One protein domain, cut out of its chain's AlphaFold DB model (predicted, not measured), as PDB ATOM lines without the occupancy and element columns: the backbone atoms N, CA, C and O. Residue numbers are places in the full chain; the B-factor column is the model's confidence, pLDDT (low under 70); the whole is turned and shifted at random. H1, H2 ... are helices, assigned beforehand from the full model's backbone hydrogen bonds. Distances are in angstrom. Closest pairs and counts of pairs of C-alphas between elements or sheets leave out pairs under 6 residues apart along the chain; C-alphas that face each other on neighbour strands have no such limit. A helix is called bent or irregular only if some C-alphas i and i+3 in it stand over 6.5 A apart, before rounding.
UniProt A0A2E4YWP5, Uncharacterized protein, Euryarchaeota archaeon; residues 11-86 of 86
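What this domain is: This is residues 11 to 86 of the 86 residues of an uncharacterized protein of Euryarchaeota archaeon (UniProt A0A2E4YWP5). One long helix, H2, makes a shaft, bare along its residues 24 to 38, with a short helix, H1, set at a corner at its first end; near its other end the chain folds back through a long loop and a second short helix, H3, crosses it. Beyond H3 the chain leads to a last short helix, H4, and residues 78 to 84 stick out away from the shaft. The printed part has 76 residues with four named helices, in the order H1, H2, H3, H4 along the chain, and no named strand; 54 of the residues are in the helices, and the class is all helix. The whole is extended, with a radius of gyration of the C-alphas of 18.1 A, and flat, with spans of 56 by 32 by 15 A along its three main axes.

How they stand to each other: The longest helix is H2, residues 23 to 51, and it touches one helix, H3, residues 63 to 72. Of H2, residues 42 to 50 alone touch H3, with 10 pairs of C-alphas within 8 A. The closest C-alphas of the two are those of Ala 46 and Trp 70, 5.3 A apart. Their lines stand at 71 degrees, only just about perpendicular, and their centres are 13.5 A apart. Residues 24 to 38 of H2 stand free, with no C-alpha 8 or more residues away along the chain within 10 A. Before H2 stands H1, residues 11 to 19, which is close to H2 but not clearly touching it, with 2 pairs of C-alphas within 8 A. Their closest C-alphas are those of Leu 16 and Ile 23, 7.0 A apart, and their lines stand at 81 degrees, about perpendicular. H4, residues 79 to 84, touches no helix: it is apart from H2, from H3 and from H1. H1 and H3 are apart too. No two of the helices form a hairpin. In the backbones of H2, H3 and H4 every O i to N i+4 pair is within hydrogen-bond range, while in H1 4 of 5 are.

Where its parts are: H2 has 29 residues and runs from C-alpha 23 at (-9.546, 5.975, -33.766) to C-alpha 51 at (28.794, 13.138, -18.188), a length of 42.0 A from first to last C-alpha. H1, Leu 11 to Asp 19, begins at C-alpha 11 at (-18.220, 14.944, -38.859) and is 13.6 A long. H3, Ala 63 to Ser 72, has 10 residues and is 14.3 A long. H4, Ala 79 to Glu 84, has 6 residues and is 8.9 A long, with its last C-alpha, that of Glu 84, at (12.354, 31.285, -23.448). None of the four helices is bent or irregular.

The domain as a whole: The two C-alphas farthest apart in the domain are those of Leu 11 and Asp 57, 56.5 A apart; the C-alphas of Leu 11 and Glu 86, the first and last printed residues, are 40.6 A apart. The printed part begins at residue 11 and ends at residue 86, the chain's last residue, and it has no cut. The link from H1 to H2 is tight, with 3 residues; that from H2 to H3 is long, with 11; that from H3 to H4 is short, with 6. The mean pLDDT of the printed part of this predicted model is 95.4, and no printed residue is under 70.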
ATOM      1  N   LEU A  11     -18.774  14.842 -37.510       98.44
ATOM      2  CA  LEU A  11     -18.220  14.944 -38.859       98.44
ATOM      3  C   LEU A  11     -16.760  14.478 -38.891       98.44
ATOM      4  O   LEU A  11     -16.385  13.722 -39.782       98.44
ATOM      5  N   GLU A  12     -15.949  14.900 -37.922       98.44
ATOM      6  CA  GLU A  12     -14.540  14.502 -37.818       98.44
ATOM      7  C   GLU A  12     -14.391  13.010 -37.514       98.44
ATOM      8  O   GLU A  12     -13.531  12.364 -38.101       98.44
ATOM      9  N   GLU A  13     -15.257  12.438 -36.674       98.25
ATOM     10  CA  GLU A  13     -15.288  10.992 -36.427       98.25
ATOM     11  C   GLU A  13     -15.507  10.207 -37.729       98.25
ATOM     12  O   GLU A  13     -14.782   9.253 -38.012       98.25
ATOM     13  N   LYS A  14     -16.461  10.633 -38.565       98.38
ATOM     14  CA  LYS A  14     -16.709  10.000 -39.870       98.38
ATOM     15  C   LYS A  14     -15.535  10.156 -40.831       98.38
ATOM     16  O   LYS A  14     -15.214   9.202 -41.524       98.38
ATOM     17  N   ILE A  15     -14.904  11.333 -40.865       98.31
ATOM     18  CA  ILE A  15     -13.708  11.577 -41.688       98.31
ATOM     19  C   ILE A  15     -12.562  10.659 -41.251       98.31
ATOM     20  O   ILE A  15     -11.872  10.102 -42.095       98.31
ATOM     21  N   LEU A  16     -12.359  10.480 -39.945       98.06
ATOM     22  CA  LEU A  16     -11.309   9.609 -39.424       98.06
ATOM     23  C   LEU A  16     -11.589   8.135 -39.732       98.06
ATOM     24  O   LEU A  16     -10.687   7.436 -40.175       98.06
ATOM     25  N   ASN A  17     -12.828   7.677 -39.551       98.00
ATOM     26  CA  ASN A  17     -13.223   6.292 -39.825       98.00
ATOM     27  C   ASN A  17     -13.234   5.919 -41.324       98.00
ATOM     28  O   ASN A  17     -13.395   4.745 -41.645       98.00
ATOM     29  N   ASP A  18     -13.075   6.883 -42.240       98.31
ATOM     30  CA  ASP A  18     -12.879   6.604 -43.673       98.31
ATOM     31  C   ASP A  18     -11.499   5.973 -43.952       98.31
ATOM     32  O   ASP A  18     -11.373   5.128 -44.836       98.31
ATOM     33  N   ASP A  19     -10.478   6.333 -43.161       98.06
ATOM     34  CA  ASP A  19      -9.083   5.889 -43.344       98.06
ATOM     35  C   ASP A  19      -8.551   5.041 -42.171       98.06
ATOM     36  O   ASP A  19      -7.661   4.203 -42.336       98.06
ATOM     37  N   LEU A  20      -9.092   5.226 -40.962       97.88
ATOM     38  CA  LEU A  20      -8.658   4.533 -39.751       97.88
ATOM     39  C   LEU A  20      -9.578   3.355 -39.413       97.88
ATOM     40  O   LEU A  20     -10.798   3.477 -39.430       97.88
ATOM     41  N   LEU A  21      -8.978   2.228 -39.017       96.31
ATOM     42  CA  LEU A  21      -9.718   1.058 -38.520       96.31
ATOM     43  C   LEU A  21     -10.292   1.274 -37.113       96.31
ATOM     44  O   LEU A  21     -11.367   0.768 -36.807       96.31
ATOM     45  N   ASP A  22      -9.550   1.984 -36.261       97.50
ATOM     46  CA  ASP A  22      -9.933   2.321 -34.890       97.50
ATOM     47  C   ASP A  22      -9.235   3.626 -34.473       97.50
ATOM     48  O   ASP A  22      -8.002   3.740 -34.498       97.50
ATOM     49  N   ILE A  23     -10.033   4.638 -34.124       97.12
ATOM     50  CA  ILE A  23      -9.546   5.975 -33.766       97.12
ATOM     51  C   ILE A  23      -8.770   5.938 -32.442       97.12
ATOM     52  O   ILE A  23      -7.731   6.592 -32.318       97.12
ATOM     53  N   GLU A  24      -9.246   5.187 -31.447       95.88
ATOM     54  CA  GLU A  24      -8.627   5.140 -30.123       95.88
ATOM     55  C   GLU A  24      -7.254   4.468 -30.186       95.88
ATOM     56  O   GLU A  24      -6.274   5.004 -29.654       95.88
ATOM     57  N   ASP A  25      -7.154   3.333 -30.874       97.31
ATOM     58  CA  ASP A  25      -5.900   2.611 -31.060       97.31
ATOM     59  C   ASP A  25      -4.884   3.447 -31.838       97.31
ATOM     60  O   ASP A  25      -3.710   3.510 -31.444       97.31
ATOM     61  N   TRP A  26      -5.322   4.156 -32.885       97.50
ATOM     62  CA  TRP A  26      -4.453   5.063 -33.631       97.50
ATOM     63  C   TRP A  26      -3.930   6.201 -32.745       97.50
ATOM     64  O   TRP A  26      -2.717   6.430 -32.682       97.50
ATOM     65  N   VAL A  27      -4.810   6.882 -31.999       97.00
ATOM     66  CA  VAL A  27      -4.422   7.979 -31.095       97.00
ATOM     67  C   VAL A  27      -3.476   7.473 -30.005       97.00
ATOM     68  O   VAL A  27      -2.433   8.084 -29.748       97.00
ATOM     69  N   ARG A  28      -3.786   6.333 -29.380       96.12
ATOM     70  CA  ARG A  28      -2.949   5.730 -28.335       96.12
ATOM     71  C   ARG A  28      -1.572   5.364 -28.887       96.12
ATOM     72  O   ARG A  28      -0.556   5.698 -28.272       96.12
ATOM     73  N   GLY A  29      -1.529   4.744 -30.066       97.38
ATOM     74  CA  GLY A  29      -0.298   4.404 -30.775       97.38
ATOM     75  C   GLY A  29       0.545   5.636 -31.105       97.38
ATOM     76  O   GLY A  29       1.749   5.654 -30.832       97.38
ATOM     77  N   ALA A  30      -0.083   6.702 -31.603       97.00
ATOM     78  CA  ALA A  30       0.585   7.965 -31.907       97.00
ATOM     79  C   ALA A  30       1.215   8.601 -30.655       97.00
ATOM     80  O   ALA A  30       2.384   9.010 -30.678       97.00
ATOM     81  N   VAL A  31       0.485   8.633 -29.534       97.38
ATOM     82  CA  VAL A  31       0.988   9.160 -28.255       97.38
ATOM     83  C   VAL A  31       2.155   8.316 -27.731       97.38
ATOM     84  O   VAL A  31       3.198   8.875 -27.384       97.38
ATOM     85  N   ILE A  32       2.038   6.983 -27.734       97.62
ATOM     86  CA  ILE A  32       3.122   6.069 -27.327       97.62
ATOM     87  C   ILE A  32       4.362   6.275 -28.206       97.62
ATOM     88  O   ILE A  32       5.479   6.421 -27.698       97.62
ATOM     89  N   GLY A  33       4.180   6.344 -29.525       98.31
ATOM     90  CA  GLY A  33       5.257   6.602 -30.477       98.31
ATOM     91  C   GLY A  33       5.972   7.922 -30.187       98.31
ATOM     92  O   GLY A  33       7.209   7.979 -30.150       98.31
ATOM     93  N   LYS A  34       5.209   8.980 -29.891       97.94
ATOM     94  CA  LYS A  34       5.769  10.284 -29.527       97.94
ATOM     95  C   LYS A  34       6.544  10.234 -28.214       97.94
ATOM     96  O   LYS A  34       7.645  10.788 -28.162       97.94
ATOM     97  N   ILE A  35       6.018   9.564 -27.188       97.31
ATOM     98  CA  ILE A  35       6.699   9.367 -25.901       97.31
ATOM     99  C   ILE A  35       8.039   8.665 -26.122       97.31
ATOM    100  O   ILE A  35       9.066   9.169 -25.671       97.31
ATOM    101  N   ASN A  36       8.063   7.572 -26.885       97.88
ATOM    102  CA  ASN A  36       9.284   6.816 -27.163       97.88
ATOM    103  C   ASN A  36      10.337   7.651 -27.902       97.88
ATOM    104  O   ASN A  36      11.519   7.628 -27.552       97.88
ATOM    105  N   ASN A  37       9.920   8.434 -28.898       98.19
ATOM    106  CA  ASN A  37      10.817   9.342 -29.607       98.19
ATOM    107  C   ASN A  37      11.376  10.431 -28.666       98.19
ATOM    108  O   ASN A  37      12.584  10.671 -28.611       98.19
ATOM    109  N   CYS A  38      10.514  11.068 -27.871       97.75
ATOM    110  CA  CYS A  38      10.934  12.066 -26.888       97.75
ATOM    111  C   CYS A  38      11.868  11.478 -25.820       97.75
ATOM    112  O   CYS A  38      12.863  12.122 -25.497       97.75
ATOM    113  N   LYS A  39      11.613  10.252 -25.348       97.81
ATOM    114  CA  LYS A  39      12.474   9.522 -24.408       97.81
ATOM    115  C   LYS A  39      13.875   9.313 -24.983       97.81
ATOM    116  O   LYS A  39      14.845   9.663 -24.323       97.81
ATOM    117  N   LYS A  40      13.996   8.843 -26.232       97.88
ATOM    118  CA  LYS A  40      15.300   8.672 -26.906       97.88
ATOM    119  C   LYS A  40      16.076   9.988 -27.006       97.88
ATOM    120  O   LYS A  40      17.258  10.036 -26.681       97.88
ATOM    121  N   ARG A  41      15.412  11.075 -27.412       97.44
ATOM    122  CA  ARG A  41      16.053  12.399 -27.507       97.44
ATOM    123  C   ARG A  41      16.460  12.955 -26.148       97.44
ATOM    124  O   ARG A  41      17.498  13.602 -26.050       97.44
ATOM    125  N   LEU A  42      15.645  12.737 -25.120       97.50
ATOM    126  CA  LEU A  42      15.968  13.159 -23.764       97.50
ATOM    127  C   LEU A  42      17.139  12.356 -23.200       97.50
ATOM    128  O   LEU A  42      18.012  12.960 -22.598       97.50
ATOM    129  N   LEU A  43      17.199  11.047 -23.456       97.50
ATOM    130  CA  LEU A  43      18.299  10.191 -23.021       97.50
ATOM    131  C   LEU A  43      19.655  10.693 -23.534       97.50
ATOM    132  O   LEU A  43      20.581  10.814 -22.747       97.50
ATOM    133  N   ILE A  44      19.751  11.054 -24.819       96.69
ATOM    134  CA  ILE A  44      20.992  11.597 -25.404       96.69
ATOM    135  C   ILE A  44      21.413  12.887 -24.686       96.69
ATOM    136  O   ILE A  44      22.574  13.053 -24.326       96.69
ATOM    137  N   LYS A  45      20.459  13.796 -24.447       95.25
ATOM    138  CA  LYS A  45      20.726  15.049 -23.724       95.25
ATOM    139  C   LYS A  45      21.147  14.793 -22.282       95.25
ATOM    140  O   LYS A  45      22.067  15.438 -21.805       95.25
ATOM    141  N   ALA A  46      20.483  13.855 -21.620       96.06
ATOM    142  CA  ALA A  46      20.751  13.481 -20.244       96.06
ATOM    143  C   ALA A  46      22.143  12.855 -20.094       96.06
ATOM    144  O   ALA A  46      22.886  13.249 -19.207       96.06
ATOM    145  N   GLN A  47      22.531  11.952 -21.001       95.06
ATOM    146  CA  GLN A  47      23.872  11.361 -21.029       95.06
ATOM    147  C   GLN A  47      24.949  12.431 -21.200       95.06
ATOM    148  O   GLN A  47      25.916  12.443 -20.447       95.06
ATOM    149  N   ALA A  48      24.770  13.343 -22.161       94.94
ATOM    150  CA  ALA A  48      25.716  14.430 -22.387       94.94
ATOM    151  C   ALA A  48      25.772  15.411 -21.207       94.94
ATOM    152  O   ALA A  48      26.849  15.871 -20.855       94.94
ATOM    153  N   GLY A  49      24.627  15.734 -20.603       93.62
ATOM    154  CA  GLY A  49      24.552  16.627 -19.453       93.62
ATOM    155  C   GLY A  49      25.236  16.039 -18.224       93.62
ATOM    156  O   GLY A  49      26.151  16.655 -17.701       93.62
ATOM    157  N   ILE A  50      24.856  14.820 -17.833       94.75
ATOM    158  CA  ILE A  50      25.404  14.132 -16.655       94.75
ATOM    159  C   ILE A  50      26.904  13.863 -16.805       94.75
ATOM    160  O   ILE A  50      27.649  14.069 -15.862       94.75
ATOM    161  N   LEU A  51      27.369  13.427 -17.982       92.75
ATOM    162  CA  LEU A  51      28.794  13.138 -18.188       92.75
ATOM    163  C   LEU A  51      29.687  14.381 -18.039       92.75
ATOM    164  O   LEU A  51      30.867  14.247 -17.729       92.75
ATOM    165  N   ASN A  52      29.140  15.570 -18.291       92.69
ATOM    166  CA  ASN A  52      29.861  16.836 -18.169       92.69
ATOM    167  C   ASN A  52      29.588  17.554 -16.837       92.69
ATOM    168  O   ASN A  52      30.085  18.662 -16.650       92.69
ATOM    169  N   ASP A  53      28.790  16.962 -15.948       91.69
ATOM    170  CA  ASP A  53      28.437  17.548 -14.659       91.69
ATOM    171  C   ASP A  53      29.413  17.041 -13.581       91.69
ATOM    172  O   ASP A  53      29.378  15.855 -13.245       91.69
ATOM    173  N   PRO A  54      30.321  17.893 -13.063       92.19
ATOM    174  CA  PRO A  54      31.339  17.472 -12.104       92.19
ATOM    175  C   PRO A  54      30.764  17.128 -10.725       92.19
ATOM    176  O   PRO A  54      31.466  16.505  -9.936       92.19
ATOM    177  N   ASP A  55      29.519  17.520 -10.435       91.44
ATOM    178  CA  ASP A  55      28.859  17.246  -9.155       91.44
ATOM    179  C   ASP A  55      28.150  15.874  -9.145       91.44
ATOM    180  O   ASP A  55      27.568  15.468  -8.134       91.44
ATOM    181  N   ILE A  56      28.181  15.137 -10.266       90.38
ATOM    182  CA  ILE A  56      27.550  13.821 -10.407       90.38
ATOM    183  C   ILE A  56      28.605  12.714 -10.521       90.38
ATOM    184  O   ILE A  56      29.143  12.437 -11.590       90.38
ATOM    185  N   ASP A  57      28.795  11.977  -9.425       88.94
ATOM    186  CA  ASP A  57      29.795  10.899  -9.339       88.94
ATOM    187  C   ASP A  57      29.261   9.496  -9.688       88.94
ATOM    188  O   ASP A  57      30.023   8.531  -9.794       88.94
ATOM    189  N   VAL A  58      27.941   9.337  -9.843       90.25
ATOM    190  CA  VAL A  58      27.302   8.027 -10.054       90.25
ATOM    191  C   VAL A  58      26.462   8.030 -11.322       90.25
ATOM    192  O   VAL A  58      25.463   8.739 -11.424       90.25
ATOM    193  N   MET A  59      26.821   7.157 -12.267       90.25
ATOM    194  CA  MET A  59      26.052   6.943 -13.492       90.25
ATOM    195  C   MET A  59      25.003   5.833 -13.296       90.25
ATOM    196  O   MET A  59      25.372   4.688 -13.013       90.25
ATOM    197  N   PRO A  60      23.699   6.109 -13.485       94.06
ATOM    198  CA  PRO A  60      22.670   5.079 -13.395       94.06
ATOM    199  C   PRO A  60      22.783   4.023 -14.503       94.06
ATOM    200  O   PRO A  60      23.050   4.334 -15.662       94.06
ATOM    201  N   ALA A  61      22.490   2.765 -14.168       92.88
ATOM    202  CA  ALA A  61      22.605   1.633 -15.095       92.88
ATOM    203  C   ALA A  61      21.421   1.482 -16.075       92.88
ATOM    204  O   ALA A  61      21.465   0.642 -16.973       92.88
ATOM    205  N   THR A  62      20.344   2.260 -15.910       96.25
ATOM    206  CA  THR A  62      19.160   2.195 -16.780       96.25
ATOM    207  C   THR A  62      18.842   3.552 -17.390       96.25
ATOM    208  O   THR A  62      19.055   4.599 -16.781       96.25
ATOM    209  N   ALA A  63      18.273   3.535 -18.598       95.56
ATOM    210  CA  ALA A  63      17.872   4.753 -19.296       95.56
ATOM    211  C   ALA A  63      16.845   5.580 -18.504       95.56
ATOM    212  O   ALA A  63      16.923   6.805 -18.501       95.56
ATOM    213  N   ASP A  64      15.895   4.923 -17.831       97.25
ATOM    214  CA  ASP A  64      14.880   5.616 -17.033       97.25
ATOM    215  C   ASP A  64      15.477   6.268 -15.787       97.25
ATOM    216  O   ASP A  64      15.158   7.421 -15.512       97.25
ATOM    217  N   ALA A  65      16.387   5.588 -15.085       97.00
ATOM    218  CA  ALA A  65      17.069   6.180 -13.936       97.00
ATOM    219  C   ALA A  65      17.979   7.347 -14.353       97.00
ATOM    220  O   ALA A  65      18.016   8.368 -13.673       97.00
ATOM    221  N   LEU A  66      18.651   7.244 -15.503       96.38
ATOM    222  CA  LEU A  66      19.476   8.324 -16.050       96.38
ATOM    223  C   LEU A  66      18.623   9.546 -16.419       96.38
ATOM    224  O   LEU A  66      18.964  10.676 -16.076       96.38
ATOM    225  N   ILE A  67      17.472   9.330 -17.063       97.50
ATOM    226  CA  ILE A  67      16.514  10.404 -17.360       97.50
ATOM    227  C   ILE A  67      15.961  11.028 -16.073       97.50
ATOM    228  O   ILE A  67      15.828  12.248 -16.016       97.50
ATOM    229  N   GLN A  68      15.632  10.224 -15.056       97.19
ATOM    230  CA  GLN A  68      15.148  10.727 -13.767       97.19
ATOM    231  C   GLN A  68      16.197  11.596 -13.072       97.19
ATOM    232  O   GLN A  68      15.862  12.700 -12.648       97.19
ATOM    233  N   LEU A  69      17.453  11.139 -13.028       96.50
ATOM    234  CA  LEU A  69      18.566  11.916 -12.492       96.50
ATOM    235  C   LEU A  69      18.700  13.246 -13.234       96.50
ATOM    236  O   LEU A  69      18.682  14.294 -12.602       96.50
ATOM    237  N   TRP A  70      18.721  13.223 -14.568       96.31
ATOM    238  CA  TRP A  70      18.806  14.448 -15.362       96.31
ATOM    239  C   TRP A  70      17.648  15.411 -15.103       96.31
ATOM    240  O   TRP A  70      17.889  16.594 -14.940       96.31
ATOM    241  N   ILE A  71      16.400  14.935 -15.028       96.81
ATOM    242  CA  ILE A  71      15.236  15.794 -14.733       96.81
ATOM    243  C   ILE A  71      15.322  16.415 -13.329       96.81
ATOM    244  O   ILE A  71      14.734  17.470 -13.105       96.81
ATOM    245  N   SER A  72      16.022  15.766 -12.395       95.31
ATOM    246  CA  SER A  72      16.200  16.271 -11.032       95.31
ATOM    247  C   SER A  72      17.293  17.331 -10.890       95.31
ATOM    248  O   SER A  72      17.356  17.967  -9.843       95.31
ATOM    249  N   THR A  73      18.139  17.533 -11.908       93.25
ATOM    250  CA  THR A  73      19.195  18.552 -11.860       93.25
ATOM    251  C   THR A  73      18.640  19.945 -12.148       93.25
ATOM    252  O   THR A  73      17.704  20.112 -12.935       93.25
ATOM    253  N   ASP A  74      19.285  20.973 -11.595       92.94
ATOM    254  CA  ASP A  74      18.938  22.377 -11.865       92.94
ATOM    255  C   ASP A  74      19.214  22.788 -13.324       92.94
ATOM    256  O   ASP A  74      18.650  23.755 -13.841       92.94
ATOM    257  N   ASN A  75      20.050  22.017 -14.025       91.12
ATOM    258  CA  ASN A  75      20.370  22.213 -15.436       91.12
ATOM    259  C   ASN A  75      19.245  21.745 -16.380       91.12
ATOM    260  O   ASN A  75      19.244  22.085 -17.572       91.12
ATOM    261  N   TYR A  76      18.271  20.968 -15.893       95.12
ATOM    262  CA  TYR A  76      17.157  20.515 -16.717       95.12
ATOM    263  C   TYR A  76      16.216  21.661 -17.094       95.12
ATOM    264  O   TYR A  76      15.597  22.316 -16.260       95.12
ATOM    265  N   LYS A  77      16.015  21.822 -18.405       95.25
ATOM    266  CA  LYS A  77      14.998  22.710 -18.976       95.25
ATOM    267  C   LYS A  77      14.029  21.929 -19.854       95.25
ATOM    268  O   LYS A  77      14.428  21.243 -20.811       95.25
ATOM    269  N   ASN A  78      12.738  22.080 -19.574       95.94
ATOM    270  CA  ASN A  78      11.675  21.593 -20.441       95.94
ATOM    271  C   ASN A  78      11.663  22.367 -21.781       95.94
ATOM    272  O   ASN A  78      12.406  23.326 -21.993       95.94
ATOM    273  N   ALA A  79      10.852  21.918 -22.746       95.25
ATOM    274  CA  ALA A  79      10.867  22.502 -24.089       95.25
ATOM    275  C   ALA A  79      10.493  23.993 -24.122       95.25
ATOM    276  O   ALA A  79      11.038  24.712 -24.953       95.25
ATOM    277  N   GLN A  80       9.600  24.438 -23.236       96.94
ATOM    278  CA  GLN A  80       9.204  25.840 -23.126       96.94
ATOM    279  C   GLN A  80      10.347  26.680 -22.545       96.94
ATOM    280  O   GLN A  80      10.784  27.623 -23.189       96.94
ATOM    281  N   GLN A  81      10.912  26.261 -21.410       96.69
ATOM    282  CA  GLN A  81      12.021  26.959 -20.745       96.69
ATOM    283  C   GLN A  81      13.248  27.128 -21.650       96.69
ATOM    284  O   GLN A  81      13.952  28.130 -21.566       96.69
ATOM    285  N   ARG A  82      13.523  26.151 -22.529       93.25
ATOM    286  CA  ARG A  82      14.593  26.285 -23.531       93.25
ATOM    287  C   ARG A  82      14.299  27.381 -24.550       93.25
ATOM    288  O   ARG A  82      15.188  28.171 -24.810       93.25
ATOM    289  N   LYS A  83      13.070  27.442 -25.072       94.94
ATOM    290  CA  LYS A  83      12.658  28.473 -26.037       94.94
ATOM    291  C   LYS A  83      12.653  29.874 -25.437       94.94
ATOM    292  O   LYS A  83      12.940  30.825 -26.136       94.94
ATOM    293  N   GLU A  84      12.309  30.001 -24.160       94.75
ATOM    294  CA  GLU A  84      12.354  31.285 -23.448       94.75
ATOM    295  C   GLU A  84      13.794  31.761 -23.175       94.75
ATOM    296  O   GLU A  84      13.995  32.927 -22.855       94.75
ATOM    297  N   SER A  85      14.787  30.866 -23.268       84.06
ATOM    298  CA  SER A  85      16.211  31.183 -23.080       84.06
ATOM    299  C   SER A  85      16.971  31.419 -24.401       84.06
ATOM    300  O   SER A  85      18.177  31.654 -24.339       84.06
ATOM    301  N   GLU A  86      16.312  31.273 -25.558       75.06
ATOM    302  CA  GLU A  86      16.855  31.511 -26.914       75.06
ATOM    303  C   GLU A  86      16.571  32.950 -27.368       75.06
ATOM    304  O   GLU A  86      17.490  33.556 -27.963       75.06
TER     305      GLU A  86